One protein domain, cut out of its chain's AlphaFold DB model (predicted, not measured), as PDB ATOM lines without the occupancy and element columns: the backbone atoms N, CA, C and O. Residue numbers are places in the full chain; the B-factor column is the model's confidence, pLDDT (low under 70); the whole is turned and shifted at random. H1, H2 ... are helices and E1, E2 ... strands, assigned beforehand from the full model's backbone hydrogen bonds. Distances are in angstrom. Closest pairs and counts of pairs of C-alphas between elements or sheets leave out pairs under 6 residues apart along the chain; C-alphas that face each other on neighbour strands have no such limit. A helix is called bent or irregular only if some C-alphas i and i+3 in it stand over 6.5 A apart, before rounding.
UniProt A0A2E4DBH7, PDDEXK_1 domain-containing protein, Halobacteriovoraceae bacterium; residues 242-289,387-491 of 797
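AT A GLANCE: This is residues 242 to 289 and 387 to 491 of the 797 residues of the protein "PDDEXK_1 domain-containing protein" of Halobacteriovoraceae bacterium (UniProt A0A2E4DBH7). A strongly twisted sheet of six parallel strands makes the body, with H1 over one face, while H3 and the last turn of H5 graze the sheet. From this body the chain runs out after E4 to H4 at the far end of the long axis, and H5, the longest helix, leads back to the sheet. The printed part has 153 residues with seven named helices and six named strands, along the chain E1 H1 E2 H2 E3 H3 E4 H4 H5 E5 H6 H7 E6; the sheet's order is E3 E2 E4 E5 E1 E6, and the class is mixed, helices and strands. The whole is compact by its radius of gyration of the C-alphas, 17.3 A, yet elongated in outline, spanning 56 by 35 by 29 A.

IN THESE COORDINATES: Begin with the sheet, where E3 is residues 393 to 397, E2 is 264 to 268, E4 is 408 to 413 and 16.9 A long, and E5 is 463 to 469 and 20.1 A long. Find C-alpha 242 at (355.486, 85.441, 273.379), where E1 begins; it runs 15.8 A to residue 247. E6, residues 487 to 490, ends at C-alpha 490, at (357.662, 89.343, 280.622). Among the helices, H1 is residues 252 to 257, H2 is 275 to 280, H3 is 398 to 403, H6 is 472 to 475 and H7 is 477 to 483. H4, residues 429 to 438, is 14.7 A long. From C-alpha 444 at (354.284, 101.572, 253.573), H5 runs 25.7 A to residue 461.

HOW THE PARTS SIT: Look first at E4 and E5, parallel at 20 degrees, with N 411 and O 465 2.9 A apart, within hydrogen-bond range. On the other side of E4 is E2, parallel at 20 degrees, with N 267 and O 410 at 2.8 A. E3, an edge strand, is parallel to E2 at 23 degrees, with N 266 and O 394 at 2.8 A. E1 is parallel to E5 at 30 degrees, with N 245 and O 466 at 2.8 A. E6, the other edge strand, is parallel to E1 at 46 degrees, with N 244 and O 489 at 2.9 A. E4, H4, H5, E5 form a strand-helix-strand unit, two parallel neighbour strands with helices between; its crossover is right-handed. Split units, whose strands are not neighbours, are E1, H1, E2; E3, H3, E4; and E5, H6, H7, E6, each with a right-handed crossover. H1 is on the sheet, over E5 at a height of 9.2 A, and runs along the strands at 27 degrees on the local plane. H2 is not on the sheet, and is close to H1 but not clearly touching: the closest C-alphas, Asn 253 and Glu 280, are 4.9 A apart. H3 only grazes the sheet, and H5 only grazes it with residues 458 to 461. H3 is irregular, with C-alphas 399 and 402 7.7 A apart. H5 touches H3 with residues 454 to 458 alone, at a steep tilt of 39 degrees, the same way; their closest C-alphas, Ile 401 and Tyr 458, are 6.2 A apart. H7 is close to H5 but not clearly touching, with the C-alphas of Lys 452 and Met 482 closest at 5.7 A. H6 and H7 only just touch, only at the corner, with 3 pairs of C-alphas within 8 A; the closest, Leu 473 and Asn 480, are 5.4 A apart. H4 and H5 are apart. Every O i to N i+4 pair is within hydrogen-bond range in H1, H2, H5 and H7; H4 has 5 of 6, H3 has 0 of 2 but 2 of 3 O i to N i+3 pairs, and H6 is too short for an i+4 pair.

THE WHOLE: The two C-alphas farthest apart, those of Gln 390 and Asn 430, are 57.6 A apart. Residues 290 to 386 are cut out, and C-alphas 289 and 387 are 9.9 A apart across the cut. Of the links printed whole, E4 to H4 is long, with 15 residues. The mean pLDDT of the printed part is 80.6; 23 residues are under 70, namely 274 to 276, 278 to 280, 282 to 285, 387 to 390 and 418 to 426.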
ATOM      1  N   LEU A 242     354.087  85.361 273.802       93.12
ATOM      2  CA  LEU A 242     355.486  85.441 273.379       93.12
ATOM      3  C   LEU A 242     356.394  85.709 274.585       93.12
ATOM      4  O   LEU A 242     356.278  86.774 275.210       93.12
ATOM      5  N   PRO A 243     357.323  84.790 274.916       94.06
ATOM      6  CA  PRO A 243     358.350  85.042 275.916       94.06
ATOM      7  C   PRO A 243     359.153  86.281 275.527       94.06
ATOM      8  O   PRO A 243     359.749  86.327 274.453       94.06
ATOM      9  N   THR A 244     359.140  87.292 276.388       94.19
ATOM     10  CA  THR A 244     359.734  88.596 276.107       94.19
ATOM     11  C   THR A 244     360.663  88.993 277.238       94.19
ATOM     12  O   THR A 244     360.258  89.074 278.397       94.19
ATOM     13  N   PHE A 245     361.910  89.264 276.891       93.00
ATOM     14  CA  PHE A 245     362.902  89.829 277.778       93.00
ATOM     15  C   PHE A 245     363.034  91.324 277.522       93.00
ATOM     16  O   PHE A 245     363.222  91.741 276.380       93.00
ATOM     17  N   PHE A 246     362.996  92.118 278.585       89.38
ATOM     18  CA  PHE A 246     363.260  93.549 278.498       89.38
ATOM     19  C   PHE A 246     364.694  93.852 278.920       89.38
ATOM     20  O   PHE A 246     365.204  93.260 279.877       89.38
ATOM     21  N   TYR A 247     365.347  94.768 278.209       85.31
ATOM     22  CA  TYR A 247     366.683  95.233 278.562       85.31
ATOM     23  C   TYR A 247     366.773  96.766 278.558       85.31
ATOM     24  O   TYR A 247     366.138  97.425 277.729       85.31
ATOM     25  N   PRO A 248     367.602  97.371 279.430       80.19
ATOM     26  CA  PRO A 248     367.712  98.824 279.480       80.19
ATOM     27  C   PRO A 248     368.431  99.394 278.250       80.19
ATOM     28  O   PRO A 248     369.391  98.810 277.737       80.19
ATOM     29  N   LYS A 249     368.046 100.601 277.825       77.19
ATOM     30  CA  LYS A 249     368.626 101.279 276.654       77.19
ATOM     31  C   LYS A 249     370.160 101.319 276.661       77.19
ATOM     32  O   LYS A 249     370.798 101.754 277.633       77.19
ATOM     33  N   GLY A 250     370.761 100.885 275.551       71.00
ATOM     34  CA  GLY A 250     372.214 100.828 275.352       71.00
ATOM     35  C   GLY A 250     372.937  99.739 276.160       71.00
ATOM     36  O   GLY A 250     374.122  99.894 276.449       71.00
ATOM     37  N   TYR A 251     372.240  98.679 276.585       76.19
ATOM     38  CA  TYR A 251     372.832  97.525 277.281       76.19
ATOM     39  C   TYR A 251     372.670  96.196 276.537       76.19
ATOM     40  O   TYR A 251     372.937  95.144 277.120       76.19
ATOM     41  N   LEU A 252     372.276  96.231 275.261       78.31
ATOM     42  CA  LEU A 252     371.963  95.033 274.489       78.31
ATOM     43  C   LEU A 252     373.090  93.993 274.522       78.31
ATOM     44  O   LEU A 252     372.847  92.845 274.869       78.31
ATOM     45  N   ASN A 253     374.330  94.399 274.248       72.62
ATOM     46  CA  ASN A 253     375.479  93.492 274.264       72.62
ATOM     47  C   ASN A 253     375.630  92.742 275.603       72.62
ATOM     48  O   ASN A 253     375.737  91.516 275.627       72.62
ATOM     49  N   LYS A 254     375.557  93.462 276.734       71.44
ATOM     50  CA  LYS A 254     375.626  92.850 278.074       71.44
ATOM     51  C   LYS A 254     374.455  91.917 278.331       71.44
ATOM     52  O   LYS A 254     374.630  90.886 278.967       71.44
ATOM     53  N   PHE A 255     373.274  92.288 277.856       79.12
ATOM     54  CA  PHE A 255     372.093  91.454 277.971       79.12
ATOM     55  C   PHE A 255     372.256  90.156 277.173       79.12
ATOM     56  O   PHE A 255     372.103  89.074 277.737       79.12
ATOM     57  N   LEU A 256     372.694  90.234 275.919       78.19
ATOM     58  CA  LEU A 256     372.961  89.055 275.098       78.19
ATOM     59  C   LEU A 256     374.058  88.161 275.699       78.19
ATOM     60  O   LEU A 256     373.946  86.946 275.599       78.19
ATOM     61  N   HIS A 257     375.073  88.717 276.376       76.25
ATOM     62  CA  HIS A 257     376.093  87.930 277.093       76.25
ATOM     63  C   HIS A 257     375.509  87.035 278.198       76.25
ATOM     64  O   HIS A 257     376.119  86.033 278.563       76.25
ATOM     65  N   THR A 258     374.353  87.400 278.754       76.50
ATOM     66  CA  THR A 258     373.674  86.600 279.783       76.50
ATOM     67  C   THR A 258     372.771  85.512 279.204       76.50
ATOM     68  O   THR A 258     372.256  84.688 279.960       76.50
ATOM     69  N   LEU A 259     372.572  85.501 277.884       77.69
ATOM     70  CA  LEU A 259     371.784  84.500 277.181       77.69
ATOM     71  C   LEU A 259     372.707  83.489 276.495       77.69
ATOM     72  O   LEU A 259     373.741  83.835 275.928       77.69
ATOM     73  N   SER A 260     372.323  82.213 276.530       75.19
ATOM     74  CA  SER A 260     373.021  81.181 275.764       75.19
ATOM     75  C   SER A 260     372.622  81.290 274.297       75.19
ATOM     76  O   SER A 260     371.512  80.912 273.945       75.19
ATOM     77  N   LEU A 261     373.542  81.742 273.445       72.75
ATOM     78  CA  LEU A 261     373.340  81.791 271.989       72.75
ATOM     79  C   LEU A 261     373.659  80.458 271.289       72.75
ATOM     80  O   LEU A 261     373.597  80.380 270.066       72.75
ATOM     81  N   LYS A 262     374.023  79.424 272.056       74.50
ATOM     82  CA  LYS A 262     374.415  78.119 271.524       74.50
ATOM     83  C   LYS A 262     373.231  77.391 270.879       74.50
ATOM     84  O   LYS A 262     372.204  77.203 271.522       74.50
ATOM     85  N   ASP A 263     373.426  76.950 269.643       77.12
ATOM     86  CA  ASP A 263     372.477  76.311 268.735       77.12
ATOM     87  C   ASP A 263     371.211  77.154 268.458       77.12
ATOM     88  O   ASP A 263     370.166  76.613 268.095       77.12
ATOM     89  N   GLN A 264     371.302  78.486 268.611       83.56
ATOM     90  CA  GLN A 264     370.191  79.420 268.396       83.56
ATOM     91  C   GLN A 264     370.420  80.355 267.202       83.56
ATOM     92  O   GLN A 264     371.547  80.754 266.893       83.56
ATOM     93  N   ALA A 265     369.325  80.743 266.546       88.88
ATOM     94  CA  ALA A 265     369.314  81.821 265.563       88.88
ATOM     95  C   ALA A 265     369.114  83.169 266.265       88.88
ATOM     96  O   ALA A 265     368.135  83.373 266.982       88.88
ATOM     97  N   LEU A 266     370.028  84.109 266.052       89.88
ATOM     98  CA  LEU A 266     369.887  85.484 266.514       89.88
ATOM     99  C   LEU A 266     369.337  86.331 265.367       89.88
ATOM    100  O   LEU A 266     369.967  86.433 264.318       89.88
ATOM    101  N   VAL A 267     368.173  86.944 265.554       91.56
ATOM    102  CA  VAL A 267     367.520  87.784 264.543       91.56
ATOM    103  C   VAL A 267     367.525  89.227 265.009       91.56
ATOM    104  O   VAL A 267     366.916  89.557 266.023       91.56
ATOM    105  N   LEU A 268     368.183  90.105 264.262       89.44
ATOM    106  CA  LEU A 268     368.145  91.539 264.523       89.44
ATOM    107  C   LEU A 268     366.928  92.160 263.836       89.44
ATOM    108  O   LEU A 268     366.655  91.891 262.665       89.44
ATOM    109  N   GLY A 269     366.224  93.032 264.553       88.50
ATOM    110  CA  GLY A 269     365.084  93.819 264.083       88.50
ATOM    111  C   GLY A 269     365.449  94.913 263.073       88.50
ATOM    112  O   GLY A 269     364.860  95.985 263.103       88.50
ATOM    113  N   SER A 270     366.437  94.675 262.208       85.62
ATOM    114  CA  SER A 270     366.875  95.573 261.139       85.62
ATOM    115  C   SER A 270     366.610  94.953 259.763       85.62
ATOM    116  O   SER A 270     366.466  93.737 259.623       85.62
ATOM    117  N   LYS A 271     366.545  95.782 258.712       79.00
ATOM    118  CA  LYS A 271     366.401  95.300 257.321       79.00
ATOM    119  C   LYS A 271     367.693  94.715 256.739       79.00
ATOM    120  O   LYS A 271     367.615  93.926 255.804       79.00
ATOM    121  N   ASP A 272     368.843  95.093 257.292       76.94
ATOM    122  CA  ASP A 272     370.174  94.633 256.886       76.94
ATOM    123  C   ASP A 272     371.120  94.627 258.103       76.94
ATOM    124  O   ASP A 272     370.818  95.247 259.129       76.94
ATOM    125  N   ILE A 273     372.258  93.944 257.998       76.19
ATOM    126  CA  ILE A 273     373.278  93.845 259.050       76.19
ATOM    127  C   ILE A 273     374.448  94.753 258.686       76.19
ATOM    128  O   ILE A 273     375.079  94.588 257.645       76.19
ATOM    129  N   ASN A 274     374.793  95.679 259.578       66.50
ATOM    130  CA  ASN A 274     375.990  96.505 259.439       66.50
ATOM    131  C   ASN A 274     377.053  96.143 260.491       66.50
ATOM    132  O   ASN A 274     376.819  95.360 261.414       66.50
ATOM    133  N   ARG A 275     378.250  96.727 260.359       60.31
ATOM    134  CA  ARG A 275     379.374  96.444 261.262       60.31
ATOM    135  C   ARG A 275     379.084  96.819 262.719       60.31
ATOM    136  O   ARG A 275     379.485  96.069 263.600       60.31
ATOM    137  N   SER A 276     378.378  97.923 262.977       62.94
ATOM    138  CA  SER A 276     378.028  98.315 264.350       62.94
ATOM    139  C   SER A 276     377.082  97.308 265.009       62.94
ATOM    140  O   SER A 276     377.275  96.964 266.165       62.94
ATOM    141  N   MET A 277     376.127  96.756 264.258       71.94
ATOM    142  CA  MET A 277     375.232  95.701 264.746       71.94
ATOM    143  C   MET A 277     375.992  94.407 265.061       71.94
ATOM    144  O   MET A 277     375.731  93.775 266.078       71.94
ATOM    145  N   LEU A 278     376.973  94.028 264.229       66.50
ATOM    146  CA  LEU A 278     377.833  92.867 264.503       66.50
ATOM    147  C   LEU A 278     378.629  93.027 265.807       66.50
ATOM    148  O   LEU A 278     378.832  92.045 266.514       66.50
ATOM    149  N   GLN A 279     379.064  94.248 266.130       63.03
ATOM    150  CA  GLN A 279     379.816  94.549 267.355       63.03
ATOM    151  C   GLN A 279     378.961  94.458 268.626       63.03
ATOM    152  O   GLN A 279     379.488  94.224 269.710       63.03
ATOM    153  N   GLU A 280     377.640  94.602 268.519       68.31
ATOM    154  CA  GLU A 280     376.739  94.435 269.662       68.31
ATOM    155  C   GLU A 280     376.533  92.961 270.037       68.31
ATOM    156  O   GLU A 280     376.135  92.667 271.167       68.31
ATOM    157  N   VAL A 281     376.842  92.025 269.135       72.50
ATOM    158  CA  VAL A 281     376.647  90.591 269.355       72.50
ATOM    159  C   VAL A 281     377.841  89.998 270.129       72.50
ATOM    160  O   VAL A 281     378.976  90.050 269.662       72.50
ATOM    161  N   PRO A 282     377.612  89.381 271.301       58.44
ATOM    162  CA  PRO A 282     378.660  89.004 272.255       58.44
ATOM    163  C   PRO A 282     379.545  87.808 271.857       58.44
ATOM    164  O   PRO A 282     380.520  87.528 272.554       58.44
ATOM    165  N   ASN A 283     379.208  87.063 270.795       58.22
ATOM    166  CA  ASN A 283     379.812  85.758 270.517       58.22
ATOM    167  C   ASN A 283     380.487  85.687 269.132       58.22
ATOM    168  O   ASN A 283     379.846  85.871 268.098       58.22
ATOM    169  N   ARG A 284     381.792  85.374 269.110       54.66
ATOM    170  CA  ARG A 284     382.636  85.343 267.893       54.66
ATOM    171  C   ARG A 284     382.415  84.097 267.019       54.66
ATOM    172  O   ARG A 284     382.911  84.047 265.896       54.66
ATOM    173  N   LEU A 285     381.675  83.103 267.518       63.84
ATOM    174  CA  LEU A 285     381.378  81.840 266.828       63.84
ATOM    175  C   LEU A 285     379.976  81.810 266.197       63.84
ATOM    176  O   LEU A 285     379.421  80.737 265.985       63.84
ATOM    177  N   ILE A 286     379.389  82.962 265.876       73.12
ATOM    178  CA  ILE A 286     378.107  83.029 265.163       73.12
ATOM    179  C   ILE A 286     378.361  83.169 263.668       73.12
ATOM    180  O   ILE A 286     379.148  84.013 263.235       73.12
ATOM    181  N   LYS A 287     377.701  82.346 262.857       78.06
ATOM    182  CA  LYS A 287     377.773  82.426 261.400       78.06
ATOM    183  C   LYS A 287     376.955  83.606 260.886       78.06
ATOM    184  O   LYS A 287     375.808  83.775 261.284       78.06
ATOM    185  N   TYR A 288     377.522  84.399 259.982       77.50
ATOM    186  CA  TYR A 288     376.831  85.555 259.409       77.50
ATOM    187  C   TYR A 288     377.196  85.789 257.939       77.50
ATOM    188  O   TYR A 288     378.204  85.293 257.417       77.50
ATOM    189  N   LYS A 289     376.355  86.578 257.268       74.62
ATOM    190  CA  LYS A 289     376.611  87.156 255.948       74.62
ATOM    191  C   LYS A 289     376.213  88.627 256.001       74.62
ATOM    192  O   LYS A 289     375.029  88.923 256.083       74.62
ATOM    193  N   LEU A 387     383.674  81.400 256.913       59.88
ATOM    194  CA  LEU A 387     383.621  80.108 256.210       59.88
ATOM    195  C   LEU A 387     384.190  78.922 257.012       59.88
ATOM    196  O   LEU A 387     384.075  77.783 256.566       59.88
ATOM    197  N   LYS A 388     384.835  79.157 258.164       50.94
ATOM    198  CA  LYS A 388     385.485  78.110 258.973       50.94
ATOM    199  C   LYS A 388     385.268  78.331 260.472       50.94
ATOM    200  O   LYS A 388     385.533  79.421 260.966       50.94
ATOM    201  N   GLY A 389     384.856  77.274 261.172       56.44
ATOM    202  CA  GLY A 389     384.674  77.228 262.626       56.44
ATOM    203  C   GLY A 389     383.598  76.214 263.031       56.44
ATOM    204  O   GLY A 389     382.730  75.889 262.224       56.44
ATOM    205  N   GLN A 390     383.656  75.700 264.263       60.97
ATOM    206  CA  GLN A 390     382.454  75.165 264.910       60.97
ATOM    207  C   GLN A 390     381.629  76.379 265.330       60.97
ATOM    208  O   GLN A 390     382.004  77.082 266.263       60.97
ATOM    209  N   PHE A 391     380.583  76.681 264.564       70.44
ATOM    210  CA  PHE A 391     379.699  77.793 264.880       70.44
ATOM    211  C   PHE A 391     378.713  77.372 265.962       70.44
ATOM    212  O   PHE A 391     378.166  76.273 265.915       70.44
ATOM    213  N   GLU A 392     378.503  78.258 266.923       70.50
ATOM    214  CA  GLU A 392     377.549  78.075 268.010       70.50
ATOM    215  C   GLU A 392     376.174  78.642 267.657       70.50
ATOM    216  O   GLU A 392     375.246  78.429 268.407       70.50
ATOM    217  N   GLY A 393     376.000  79.348 266.540       77.00
ATOM    218  CA  GLY A 393     374.705  79.904 266.141       77.00
ATOM    219  C   GLY A 393     374.776  80.619 264.797       77.00
ATOM    220  O   GLY A 393     375.836  80.662 264.164       77.00
ATOM    221  N   GLU A 394     373.663  81.204 264.359       84.56
ATOM    222  CA  GLU A 394     373.569  81.952 263.099       84.56
ATOM    223  C   GLU A 394     372.909  83.323 263.326       84.56
ATOM    224  O   GLU A 394     371.976  83.442 264.117       84.56
ATOM    225  N   LEU A 395     373.407  84.365 262.654       85.94
ATOM    226  CA  LEU A 395     372.884  85.730 262.721       85.94
ATOM    227  C   LEU A 395     372.079  86.058 261.464       85.94
ATOM    228  O   LEU A 395     372.573  85.901 260.345       85.94
ATOM    229  N   TYR A 396     370.891  86.609 261.674       87.88
ATOM    230  CA  TYR A 396     369.935  86.988 260.645       87.88
ATOM    231  C   TYR A 396     369.391  88.400 260.880       87.88
ATOM    232  O   TYR A 396     369.479  88.958 261.974       87.88
ATOM    233  N   HIS A 397     368.783  88.963 259.841       88.06
ATOM    234  CA  HIS A 397     368.021  90.212 259.888       88.06
ATOM    235  C   HIS A 397     366.571  89.973 259.430       88.06
ATOM    236  O   HIS A 397     366.253  88.899 258.913       88.06
ATOM    237  N   LEU A 398     365.692  90.976 259.535       86.69
ATOM    238  CA  LEU A 398     364.262  90.849 259.197       86.69
ATOM    239  C   LEU A 398     364.013  90.333 257.775       86.69
ATOM    240  O   LEU A 398     363.230  89.414 257.578       86.69
ATOM    241  N   GLY A 399     364.735  90.854 256.780       80.38
ATOM    242  CA  GLY A 399     364.651  90.367 255.394       80.38
ATOM    243  C   GLY A 399     365.119  88.918 255.149       80.38
ATOM    244  O   GLY A 399     365.109  88.469 254.008       80.38
ATOM    245  N   GLN A 400     365.573  88.191 256.175       82.88
ATOM    246  CA  GLN A 400     366.030  86.800 256.074       82.88
ATOM    247  C   GLN A 400     365.233  85.824 256.948       82.88
ATOM    248  O   GLN A 400     365.547  84.635 256.916       82.88
ATOM    249  N   ILE A 401     364.216  86.278 257.689       86.94
ATOM    250  CA  ILE A 401     363.476  85.439 258.654       86.94
ATOM    251  C   ILE A 401     362.812  84.214 258.015       86.94
ATOM    252  O   ILE A 401     362.748  83.163 258.642       86.94
ATOM    253  N   GLU A 402     362.424  84.301 256.740       80.94
ATOM    254  CA  GLU A 402     361.851  83.189 255.959       80.94
ATOM    255  C   GLU A 402     362.844  82.018 255.765       80.94
ATOM    256  O   GLU A 402     362.452  80.889 255.463       80.94
ATOM    257  N   ASN A 403     364.149  82.253 255.960       77.44
ATOM    258  CA  ASN A 403     365.173  81.206 255.875       77.44
ATOM    259  C   ASN A 403     365.277  80.363 257.148       77.44
ATOM    260  O   ASN A 403     365.823  79.257 257.099       77.44
ATOM    261  N   ILE A 404     364.763  80.865 258.269       82.06
ATOM    262  CA  ILE A 404     364.903  80.248 259.585       82.06
ATOM    263  C   ILE A 404     363.752  79.265 259.772       82.06
ATOM    264  O   ILE A 404     362.583  79.637 259.724       82.06
ATOM    265  N   ASN A 405     364.074  77.986 259.947       78.06
ATOM    266  CA  ASN A 405     363.073  76.932 260.055       78.06
ATOM    267  C   ASN A 405     363.437  75.940 261.152       78.06
ATOM    268  O   ASN A 405     364.514  75.344 261.099       78.06
ATOM    269  N   HIS A 406     362.490  75.685 262.059       75.44
ATOM    270  CA  HIS A 406     362.609  74.703 263.139       75.44
ATOM    271  C   HIS A 406     363.811  74.953 264.064       75.44
ATOM    272  O   HIS A 406     364.460  74.008 264.513       75.44
ATOM    273  N   GLN A 407     364.120  76.222 264.341       79.69
ATOM    274  CA  GLN A 407     365.217  76.629 265.224       79.69
ATOM    275  C   GLN A 407     364.698  77.343 266.479       79.69
ATOM    276  O   GLN A 407     363.649  77.995 266.475       79.69
ATOM    277  N   GLN A 408     365.449  77.233 267.575       87.81
ATOM    278  CA  GLN A 408     365.297  78.159 268.695       87.81
ATOM    279  C   GLN A 408     365.874  79.505 268.278       87.81
ATOM    280  O   GLN A 408     366.998  79.557 267.781       87.81
ATOM    281  N   SER A 409     365.108  80.574 268.456       91.62
ATOM    282  CA  SER A 409     365.494  81.882 267.945       91.62
ATOM    283  C   SER A 409     365.284  82.992 268.970       91.62
ATOM    284  O   SER A 409     364.243  83.076 269.623       91.62
ATOM    285  N   LEU A 410     366.274  83.874 269.076       91.31
ATOM    286  CA  LEU A 410     366.217  85.106 269.853       91.31
ATOM    287  C   LEU A 410     366.074  86.277 268.896       91.31
ATOM    288  O   LEU A 410     366.932  86.487 268.042       91.31
ATOM    289  N   MET A 411     365.004  87.049 269.041       92.69
ATOM    290  CA  MET A 411     364.739  88.189 268.175       92.69
ATOM    291  C   MET A 411     364.875  89.501 268.929       92.69
ATOM    292  O   MET A 411     364.195  89.723 269.925       92.69
ATOM    293  N   VAL A 412     365.751  90.370 268.441       91.25
ATOM    294  CA  VAL A 412     366.237  91.544 269.158       91.25
ATOM    295  C   VAL A 412     365.773  92.827 268.488       91.25
ATOM    296  O   VAL A 412     366.077  93.057 267.319       91.25
ATOM    297  N   PHE A 413     365.133  93.710 269.249       90.56
ATOM    298  CA  PHE A 413     364.785  95.058 268.804       90.56
ATOM    299  C   PHE A 413     365.430  96.113 269.709       90.56
ATOM    300  O   PHE A 413     365.221  96.110 270.923       90.56
ATOM    301  N   SER A 414     366.180  97.036 269.096       85.06
ATOM    302  CA  SER A 414     366.822  98.181 269.752       85.06
ATOM    303  C   SER A 414     366.454  99.478 269.047       85.06
ATOM    304  O   SER A 414     366.304  99.493 267.826       85.06
ATOM    305  N   SER A 415     366.426 100.589 269.789       80.12
ATOM    306  CA  SER A 415     366.291 101.927 269.195       80.12
ATOM    307  C   SER A 415     367.471 102.325 268.294       80.12
ATOM    308  O   SER A 415     367.355 103.272 267.518       80.12
ATOM    309  N   HIS A 416     368.606 101.620 268.375       71.06
ATOM    310  CA  HIS A 416     369.762 101.817 267.492       71.06
ATOM    311  C   HIS A 416     369.620 101.125 266.133       71.06
ATOM    312  O   HIS A 416     370.368 101.432 265.201       71.06
ATOM    313  N   TYR A 417     368.668 100.204 265.994       81.69
ATOM    314  CA  TYR A 417     368.356  99.594 264.709       81.69
ATOM    315  C   TYR A 417     367.436 100.543 263.950       81.69
ATOM    316  O   TYR A 417     366.549 101.157 264.539       81.69
ATOM    317  N   GLN A 418     367.656 100.704 262.639       63.03
ATOM    318  CA  GLN A 418     366.647 101.360 261.809       63.03
ATOM    319  C   GLN A 418     365.382 100.510 261.917       63.03
ATOM    320  O   GLN A 418     365.357  99.394 261.394       63.03
ATOM    321  N   GLY A 419     364.400 101.020 262.666       58.16
ATOM    322  CA  GLY A 419     363.150 100.328 262.943       58.16
ATOM    323  C   GLY A 419     362.379 100.003 261.668       58.16
ATOM    324  O   GLY A 419     362.759 100.378 260.551       58.16
ATOM    325  N   VAL A 420     361.259  99.310 261.835       61.94
ATOM    326  CA  VAL A 420     360.323  99.017 260.746       61.94
ATOM    327  C   VAL A 420     359.599 100.320 260.390       61.94
ATOM    328  O   VAL A 420     358.466 100.537 260.780       61.94
ATOM    329  N   SER A 421     360.256 101.268 259.721       55.91
ATOM    330  CA  SER A 421     359.643 102.581 259.513       55.91
ATOM    331  C   SER A 421     358.468 102.512 258.533       55.91
ATOM    332  O   SER A 421     358.598 102.040 257.400       55.91
ATOM    333  N   MET A 422     357.329 103.052 258.969       54.19
ATOM    334  CA  MET A 422     356.255 103.506 258.090       54.19
ATOM    335  C   MET A 422     356.780 104.754 257.376       54.19
ATOM    336  O   MET A 422     356.930 105.814 257.983       54.19
ATOM    337  N   GLY A 423     357.193 104.611 256.118       51.00
ATOM    338  CA  GLY A 423     357.575 105.764 255.304       51.00
ATOM    339  C   GLY A 423     356.389 106.717 255.134       51.00
ATOM    340  O   GLY A 423     355.249 106.279 255.085       51.00
ATOM    341  N   GLY A 424     356.649 108.021 255.037       53.41
ATOM    342  CA  GLY A 424     355.623 108.967 254.592       53.41
ATOM    343  C   GLY A 424     355.320 108.800 253.099       53.41
ATOM    344  O   GLY A 424     356.140 108.248 252.355       53.41
ATOM    345  N   SER A 425     354.166 109.314 252.662       57.59
ATOM    346  CA  SER A 425     353.857 109.442 251.235       57.59
ATOM    347  C   SER A 425     354.986 110.188 250.511       57.59
ATOM    348  O   SER A 425     355.506 111.196 250.995       57.59
ATOM    349  N   ARG A 426     355.393 109.656 249.353       66.44
ATOM    350  CA  ARG A 426     356.442 110.244 248.504       66.44
ATOM    351  C   ARG A 426     355.920 111.339 247.577       66.44
ATOM    352  O   ARG A 426     356.728 112.041 246.973       66.44
ATOM    353  N   TYR A 427     354.606 111.468 247.452       75.31
ATOM    354  CA  TYR A 427     353.952 112.287 246.442       75.31
ATOM    355  C   TYR A 427     352.956 113.250 247.092       75.31
ATOM    356  O   TYR A 427     352.541 113.080 248.233       75.31
ATOM    357  N   THR A 428     352.572 114.293 246.362       78.81
ATOM    358  CA  THR A 428     351.424 115.114 246.754       78.81
ATOM    359  C   THR A 428     350.130 114.356 246.456       78.81
ATOM    360  O   THR A 428     350.096 113.522 245.553       78.81
ATOM    361  N   GLU A 429     349.048 114.672 247.169       80.75
ATOM    362  CA  GLU A 429     347.748 113.993 247.022       80.75
ATOM    363  C   GLU A 429     347.254 113.954 245.562       80.75
ATOM    364  O   GLU A 429     346.810 112.914 245.082       80.75
ATOM    365  N   ASN A 430     347.409 115.055 244.815       82.12
ATOM    366  CA  ASN A 430     347.033 115.117 243.397       82.12
ATOM    367  C   ASN A 430     347.841 114.140 242.528       82.12
ATOM    368  O   ASN A 430     347.289 113.489 241.640       82.12
ATOM    369  N   VAL A 431     349.149 114.028 242.781       82.81
ATOM    370  CA  VAL A 431     350.032 113.113 242.045       82.81
ATOM    371  C   VAL A 431     349.716 111.665 242.408       82.81
ATOM    372  O   VAL A 431     349.674 110.821 241.517       82.81
ATOM    373  N   GLU A 432     349.422 111.367 243.675       83.00
ATOM    374  CA  GLU A 432     348.979 110.029 244.089       83.00
ATOM    375  C   GLU A 432     347.669 109.623 243.425       83.00
ATOM    376  O   GLU A 432     347.565 108.509 242.922       83.00
ATOM    377  N   GLN A 433     346.679 110.517 243.379       83.81
ATOM    378  CA  GLN A 433     345.403 110.235 242.721       83.81
ATOM    379  C   GLN A 433     345.595 109.937 241.232       83.81
ATOM    380  O   GLN A 433     345.007 108.989 240.711       83.81
ATOM    381  N   TYR A 434     346.440 110.714 240.552       84.81
ATOM    382  CA  TYR A 434     346.710 110.508 239.133       84.81
ATOM    383  C   TYR A 434     347.499 109.218 238.876       84.81
ATOM    384  O   TYR A 434     347.085 108.389 238.065       84.81
ATOM    385  N   LEU A 435     348.616 109.009 239.582       85.12
ATOM    386  CA  LEU A 435     349.439 107.805 239.430       85.12
ATOM    387  C   LEU A 435     348.664 106.541 239.830       85.12
ATOM    388  O   LEU A 435     348.732 105.532 239.132       85.12
ATOM    389  N   GLY A 436     347.858 106.621 240.890       85.06
ATOM    390  CA  GLY A 436     346.969 105.553 241.342       85.06
ATOM    391  C   GLY A 436     345.832 105.223 240.369       85.06
ATOM    392  O   GLY A 436     345.221 104.168 240.502       85.06
ATOM    393  N   ALA A 437     345.547 106.079 239.381       85.69
ATOM    394  CA  ALA A 437     344.599 105.781 238.305       85.69
ATOM    395  C   ALA A 437     345.240 105.022 237.129       85.69
ATOM    396  O   ALA A 437     344.524 104.388 236.353       85.69
ATOM    397  N   ILE A 438     346.569 105.069 236.986       84.94
ATOM    398  CA  ILE A 438     347.307 104.451 235.868       84.94
ATOM    399  C   ILE A 438     348.128 103.225 236.279       84.94
ATOM    400  O   ILE A 438     348.466 102.409 235.424       84.94
ATOM    401  N   GLY A 439     348.450 103.071 237.563       87.19
ATOM    402  CA  GLY A 439     349.161 101.904 238.065       87.19
ATOM    403  C   GLY A 439     349.205 101.817 239.592       87.19
ATOM    404  O   GLY A 439     348.761 102.725 240.295       87.19
ATOM    405  N   PRO A 440     349.758 100.717 240.125       90.81
ATOM    406  CA  PRO A 440     349.885 100.520 241.561       90.81
ATOM    407  C   PRO A 440     350.927 101.446 242.195       90.81
ATOM    408  O   PRO A 440     351.986 101.708 241.621       90.81
ATOM    409  N   LEU A 441     350.658 101.873 243.428       89.00
ATOM    410  CA  LEU A 441     351.540 102.707 244.242       89.00
ATOM    411  C   LEU A 441     352.148 101.900 245.386       89.00
ATOM    412  O   LEU A 441     351.480 101.100 246.038       89.00
ATOM    413  N   ARG A 442     353.437 102.127 245.660       86.44
ATOM    414  CA  ARG A 442     354.111 101.472 246.783       86.44
ATOM    415  C   ARG A 442     353.710 102.146 248.092       86.44
ATOM    416  O   ARG A 442     354.157 103.259 248.367       86.44
ATOM    417  N   ARG A 443     352.921 101.447 248.906       85.94
ATOM    418  CA  ARG A 443     352.463 101.910 250.220       85.94
ATOM    419  C   ARG A 443     353.253 101.258 251.349       85.94
ATOM    420  O   ARG A 443     353.474 100.048 251.340       85.94
ATOM    421  N   SER A 444     353.633 102.051 252.346       83.19
ATOM    422  CA  SER A 444     354.284 101.572 253.573       83.19
ATOM    423  C   SER A 444     353.440 100.554 254.326       83.19
ATOM    424  O   SER A 444     353.987  99.601 254.872       83.19
ATOM    425  N   GLU A 445     352.118 100.734 254.329       86.25
ATOM    426  CA  GLU A 445     351.184  99.849 255.028       86.25
ATOM    427  C   GLU A 445     351.190  98.455 254.396       86.25
ATOM    428  O   GLU A 445     351.219  97.456 255.103       86.25
ATOM    429  N   PHE A 446     351.213  98.383 253.062       88.88
ATOM    430  CA  PHE A 446     351.245  97.115 252.337       88.88
ATOM    431  C   PHE A 446     352.569  96.366 252.560       88.88
ATOM    432  O   PHE A 446     352.561  95.171 252.861       88.88
ATOM    433  N   ASP A 447     353.701  97.078 252.503       87.56
ATOM    434  CA  ASP A 447     355.021  96.524 252.839       87.56
ATOM    435  C   ASP A 447     355.055  95.997 254.296       87.56
ATOM    436  O   ASP A 447     355.653  94.950 254.568       87.56
ATOM    437  N   LEU A 448     354.402  96.695 255.238       87.56
ATOM    438  CA  LEU A 448     354.297  96.277 256.640       87.56
ATOM    439  C   LEU A 448     353.442  95.015 256.805       87.56
ATOM    440  O   LEU A 448     353.844  94.117 257.541       87.56
ATOM    441  N   GLU A 449     352.304  94.908 256.117       90.75
ATOM    442  CA  GLU A 449     351.449  93.713 256.172       90.75
ATOM    443  C   GLU A 449     352.158  92.469 255.615       90.75
ATOM    444  O   GLU A 449     352.047  91.381 256.191       90.75
ATOM    445  N   ILE A 450     352.963  92.620 254.555       90.94
ATOM    446  CA  ILE A 450     353.838  91.542 254.065       90.94
ATOM    447  C   ILE A 450     354.831  91.124 255.149       90.94
ATOM    448  O   ILE A 450     354.972  89.932 255.432       90.94
ATOM    449  N   LEU A 451     355.513  92.085 255.778       89.69
ATOM    450  CA  LEU A 451     356.467  91.789 256.845       89.69
ATOM    451  C   LEU A 451     355.785  91.118 258.047       89.69
ATOM    452  O   LEU A 451     356.339  90.167 258.597       89.69
ATOM    453  N   LYS A 452     354.577  91.556 258.418       90.62
ATOM    454  CA  LYS A 452     353.764  90.968 259.491       90.62
ATOM    455  C   LYS A 452     353.387  89.522 259.180       90.62
ATOM    456  O   LYS A 452     353.529  88.660 260.044       90.62
ATOM    457  N   ALA A 453     352.994  89.219 257.942       91.44
ATOM    458  CA  ALA A 453     352.725  87.848 257.507       91.44
ATOM    459  C   ALA A 453     353.979  86.955 257.598       91.44
ATOM    460  O   ALA A 453     353.922  85.872 258.185       91.44
ATOM    461  N   LYS A 454     355.132  87.442 257.114       91.12
ATOM    462  CA  LYS A 454     356.429  86.745 257.230       91.12
ATOM    463  C   LYS A 454     356.841  86.535 258.692       91.12
ATOM    464  O   LYS A 454     357.354  85.479 259.053       91.12
ATOM    465  N   PHE A 455     356.593  87.524 259.547       91.44
ATOM    466  CA  PHE A 455     356.857  87.463 260.985       91.44
ATOM    467  C   PHE A 455     355.970  86.430 261.694       91.44
ATOM    468  O   PHE A 455     356.465  85.643 262.500       91.44
ATOM    469  N   HIS A 456     354.681  86.369 261.350       91.50
ATOM    470  CA  HIS A 456     353.754  85.350 261.848       91.50
ATOM    471  C   HIS A 456     354.172  83.933 261.428       91.50
ATOM    472  O   HIS A 456     354.183  83.029 262.265       91.50
ATOM    473  N   GLU A 457     354.564  83.735 260.164       91.06
ATOM    474  CA  GLU A 457     355.126  82.460 259.697       91.06
ATOM    475  C   GLU A 457     356.390  82.089 260.487       91.06
ATOM    476  O   GLU A 457     356.531  80.952 260.949       91.06
ATOM    477  N   TYR A 458     357.297  83.045 260.687       92.12
ATOM    478  CA  TYR A 458     358.534  82.840 261.435       92.12
ATOM    479  C   TYR A 458     358.272  82.414 262.888       92.12
ATOM    480  O   TYR A 458     358.867  81.437 263.342       92.12
ATOM    481  N   ILE A 459     357.344  83.069 263.594       92.00
ATOM    482  CA  ILE A 459     356.944  82.682 264.958       92.00
ATOM    483  C   ILE A 459     356.292  81.304 264.980       92.00
ATOM    484  O   ILE A 459     356.542  80.520 265.889       92.00
ATOM    485  N   HIS A 460     355.447  80.990 264.002       90.00
ATOM    486  CA  HIS A 460     354.784  79.692 263.955       90.00
ATOM    487  C   HIS A 460     355.770  78.537 263.718       90.00
ATOM    488  O   HIS A 460     355.617  77.452 264.278       90.00
ATOM    489  N   THR A 461     356.779  78.755 262.877       88.25
ATOM    490  CA  THR A 461     357.724  77.713 262.448       88.25
ATOM    491  C   THR A 461     358.941  77.558 263.364       88.25
ATOM    492  O   THR A 461     359.729  76.628 263.167       88.25
ATOM    493  N   ASN A 462     359.111  78.435 264.359       90.56
ATOM    494  CA  ASN A 462     360.284  78.482 265.232       90.56
ATOM    495  C   ASN A 462     359.890  78.682 266.702       90.56
ATOM    496  O   ASN A 462     358.812  79.165 267.025       90.56
ATOM    497  N   THR A 463     360.788  78.340 267.627       91.50
ATOM    498  CA  THR A 463     360.603  78.703 269.043       91.50
ATOM    499  C   THR A 463     361.238  80.066 269.278       91.50
ATOM    500  O   THR A 463     362.457  80.153 269.418       91.50
ATOM    501  N   VAL A 464     360.426  81.125 269.280       93.75
ATOM    502  CA  VAL A 464     360.902  82.516 269.321       93.75
ATOM    503  C   VAL A 464     360.788  83.104 270.726       93.75
ATOM    504  O   VAL A 464     359.745  83.009 271.369       93.75
ATOM    505  N   SER A 465     361.857  83.747 271.191       93.75
ATOM    506  CA  SER A 465     361.830  84.658 272.340       93.75
ATOM    507  C   SER A 465     362.214  86.064 271.893       93.75
ATOM    508  O   SER A 465     363.177  86.244 271.142       93.75
ATOM    509  N   LEU A 466     361.464  87.062 272.348       94.12
ATOM    510  CA  LEU A 466     361.705  88.467 272.041       94.12
ATOM    511  C   LEU A 466     362.664  89.085 273.057       94.12
ATOM    512  O   LEU A 466     362.599  88.797 274.249       94.12
ATOM    513  N   VAL A 467     363.530  89.969 272.585       92.88
ATOM    514  CA  VAL A 467     364.437  90.795 273.380       92.88
ATOM    515  C   VAL A 467     364.175  92.243 272.985       92.88
ATOM    516  O   VAL A 467     364.532  92.666 271.885       92.88
ATOM    517  N   LEU A 468     363.506  92.989 273.859       91.00
ATOM    518  CA  LEU A 468     363.027  94.343 273.592       91.00
ATOM    519  C   LEU A 468     363.723  95.363 274.488       91.00
ATOM    520  O   LEU A 468     363.840  95.176 275.699       91.00
ATOM    521  N   GLU A 469     364.149  96.472 273.894       87.38
ATOM    522  CA  GLU A 469     364.609  97.625 274.661       87.38
ATOM    523  C   GLU A 469     363.443  98.242 275.451       87.38
ATOM    524  O   GLU A 469     362.348  98.445 274.921       87.38
ATOM    525  N   GLU A 470     363.675  98.553 276.726       84.19
ATOM    526  CA  GLU A 470     362.698  99.235 277.580       84.19
ATOM    527  C   GLU A 470     362.238 100.560 276.944       84.19
ATOM    528  O   GLU A 470     363.056 101.394 276.553       84.19
ATOM    529  N   GLY A 471     360.916 100.751 276.840       81.88
ATOM    530  CA  GLY A 471     360.295 101.944 276.248       81.88
ATOM    531  C   GLY A 471     360.235 101.967 274.712       81.88
ATOM    532  O   GLY A 471     359.701 102.913 274.145       81.88
ATOM    533  N   LEU A 472     360.737 100.945 274.005       83.81
ATOM    534  CA  LEU A 472     360.776 100.964 272.534       83.81
ATOM    535  C   LEU A 472     359.382 100.954 271.883       83.81
ATOM    536  O   LEU A 472     359.150 101.692 270.928       83.81
ATOM    537  N   LEU A 473     358.451 100.155 272.412       83.50
ATOM    538  CA  LEU A 473     357.092 100.024 271.864       83.50
ATOM    539  C   LEU A 473     356.259 101.308 271.985       83.50
ATOM    540  O   LEU A 473     355.332 101.508 271.208       83.50
ATOM    541  N   GLU A 474     356.601 102.192 272.926       78.94
ATOM    542  CA  GLU A 474     355.933 103.490 273.095       78.94
ATOM    543  C   GLU A 474     356.317 104.483 271.987       78.94
ATOM    544  O   GLU A 474     355.581 105.430 271.712       78.94
ATOM    545  N   HIS A 475     357.468 104.269 271.343       76.81
ATOM    546  CA  HIS A 475     358.023 105.168 270.334       76.81
ATOM    547  C   HIS A 475     357.946 104.608 268.905       76.81
ATOM    548  O   HIS A 475     357.876 105.393 267.959       76.81
ATOM    549  N   ASP A 476     357.944 103.282 268.727       80.50
ATOM    550  CA  ASP A 476     357.870 102.621 267.417       80.50
ATOM    551  C   ASP A 476     356.473 102.025 267.163       80.50
ATOM    552  O   ASP A 476     356.169 100.884 267.525       80.50
ATOM    553  N   LEU A 477     355.613 102.817 266.509       79.88
ATOM    554  CA  LEU A 477     354.233 102.436 266.179       79.88
ATOM    555  C   LEU A 477     354.144 101.206 265.265       79.88
ATOM    556  O   LEU A 477     353.196 100.429 265.370       79.88
ATOM    557  N   ALA A 478     355.108 101.026 264.362       81.69
ATOM    558  CA  ALA A 478     355.093  99.918 263.417       81.69
ATOM    559  C   ALA A 478     355.468  98.601 264.103       81.69
ATOM    560  O   ALA A 478     354.809  97.584 263.884       81.69
ATOM    561  N   LEU A 479     356.471  98.635 264.987       86.06
ATOM    562  CA  LEU A 479     356.801  97.501 265.846       86.06
ATOM    563  C   LEU A 479     355.628  97.145 266.768       86.06
ATOM    564  O   LEU A 479     355.305  95.967 266.915       86.06
ATOM    565  N   ASN A 480     354.958  98.151 267.339       86.56
ATOM    566  CA  ASN A 480     353.780  97.935 268.175       86.56
ATOM    567  C   ASN A 480     352.642  97.239 267.400       86.56
ATOM    568  O   ASN A 480     352.104  96.246 267.878       86.56
ATOM    569  N   ASN A 481     352.335  97.678 266.172       85.38
ATOM    570  CA  ASN A 481     351.348  97.018 265.301       85.38
ATOM    571  C   ASN A 481     351.753  95.568 264.957       85.38
ATOM    572  O   ASN A 481     350.931  94.651 265.002       85.38
ATOM    573  N   MET A 482     353.032  95.326 264.654       87.88
ATOM    574  CA  MET A 482     353.522  93.979 264.338       87.88
ATOM    575  C   MET A 482     353.378  93.005 265.522       87.88
ATOM    576  O   MET A 482     353.155  91.814 265.306       87.88
ATOM    577  N   LEU A 483     353.475  93.500 266.761       89.12
ATOM    578  CA  LEU A 483     353.370  92.703 267.989       89.12
ATOM    579  C   LEU A 483     351.965  92.678 268.615       89.12
ATOM    580  O   LEU A 483     351.741  91.901 269.540       89.12
ATOM    581  N   GLU A 484     351.014  93.465 268.107       87.44
ATOM    582  CA  GLU A 484     349.658  93.617 268.664       87.44
ATOM    583  C   GLU A 484     348.894  92.287 268.779       87.44
ATOM    584  O   GLU A 484     348.061  92.106 269.666       87.44
ATOM    585  N   SER A 485     349.194  91.327 267.902       86.44
ATOM    586  CA  SER A 485     348.555  90.004 267.887       86.44
ATOM    587  C   SER A 485     349.032  89.054 268.996       86.44
ATOM    588  O   SER A 485     348.539  87.930 269.065       86.44
ATOM    589  N   PHE A 486     349.970  89.472 269.855       91.12
ATOM    590  CA  PHE A 486     350.608  88.611 270.854       91.12
ATOM    591  C   PHE A 486     350.533  89.193 272.266       91.12
ATOM    592  O   PHE A 486     350.769  90.382 272.486       91.12
ATOM    593  N   HIS A 487     350.316  88.333 273.263       91.31
ATOM    594  CA  HIS A 487     350.517  88.720 274.653       91.31
ATOM    595  C   HIS A 487     352.005  88.610 275.023       91.31
ATOM    596  O   HIS A 487     352.577  87.519 275.078       91.31
ATOM    597  N   LEU A 488     352.653  89.750 275.278       92.62
ATOM    598  CA  LEU A 488     354.065  89.788 275.662       92.62
ATOM    599  C   LEU A 488     354.238  89.336 277.117       92.62
ATOM    600  O   LEU A 488     353.997  90.092 278.062       92.62
ATOM    601  N   LYS A 489     354.684  88.094 277.304       92.19
ATOM    602  CA  LYS A 489     354.967  87.539 278.626       92.19
ATOM    603  C   LYS A 489     356.348  87.986 279.077       92.19
ATOM    604  O   LYS A 489     357.352  87.456 278.603       92.19
ATOM    605  N   ASN A 490     356.400  88.923 280.020       89.56
ATOM    606  CA  ASN A 490     357.662  89.343 280.622       89.56
ATOM    607  C   ASN A 490     358.338  88.151 281.317       89.56
ATOM    608  O   ASN A 490     357.810  87.611 282.294       89.56
ATOM    609  N   VAL A 491     359.496  87.741 280.809       88.44
ATOM    610  CA  VAL A 491     360.348  86.729 281.428       88.44
ATOM    611  C   VAL A 491     361.331  87.459 282.342       88.44
ATOM    612  O   VAL A 491     362.211  88.164 281.842       88.44
TER     613      VAL A 491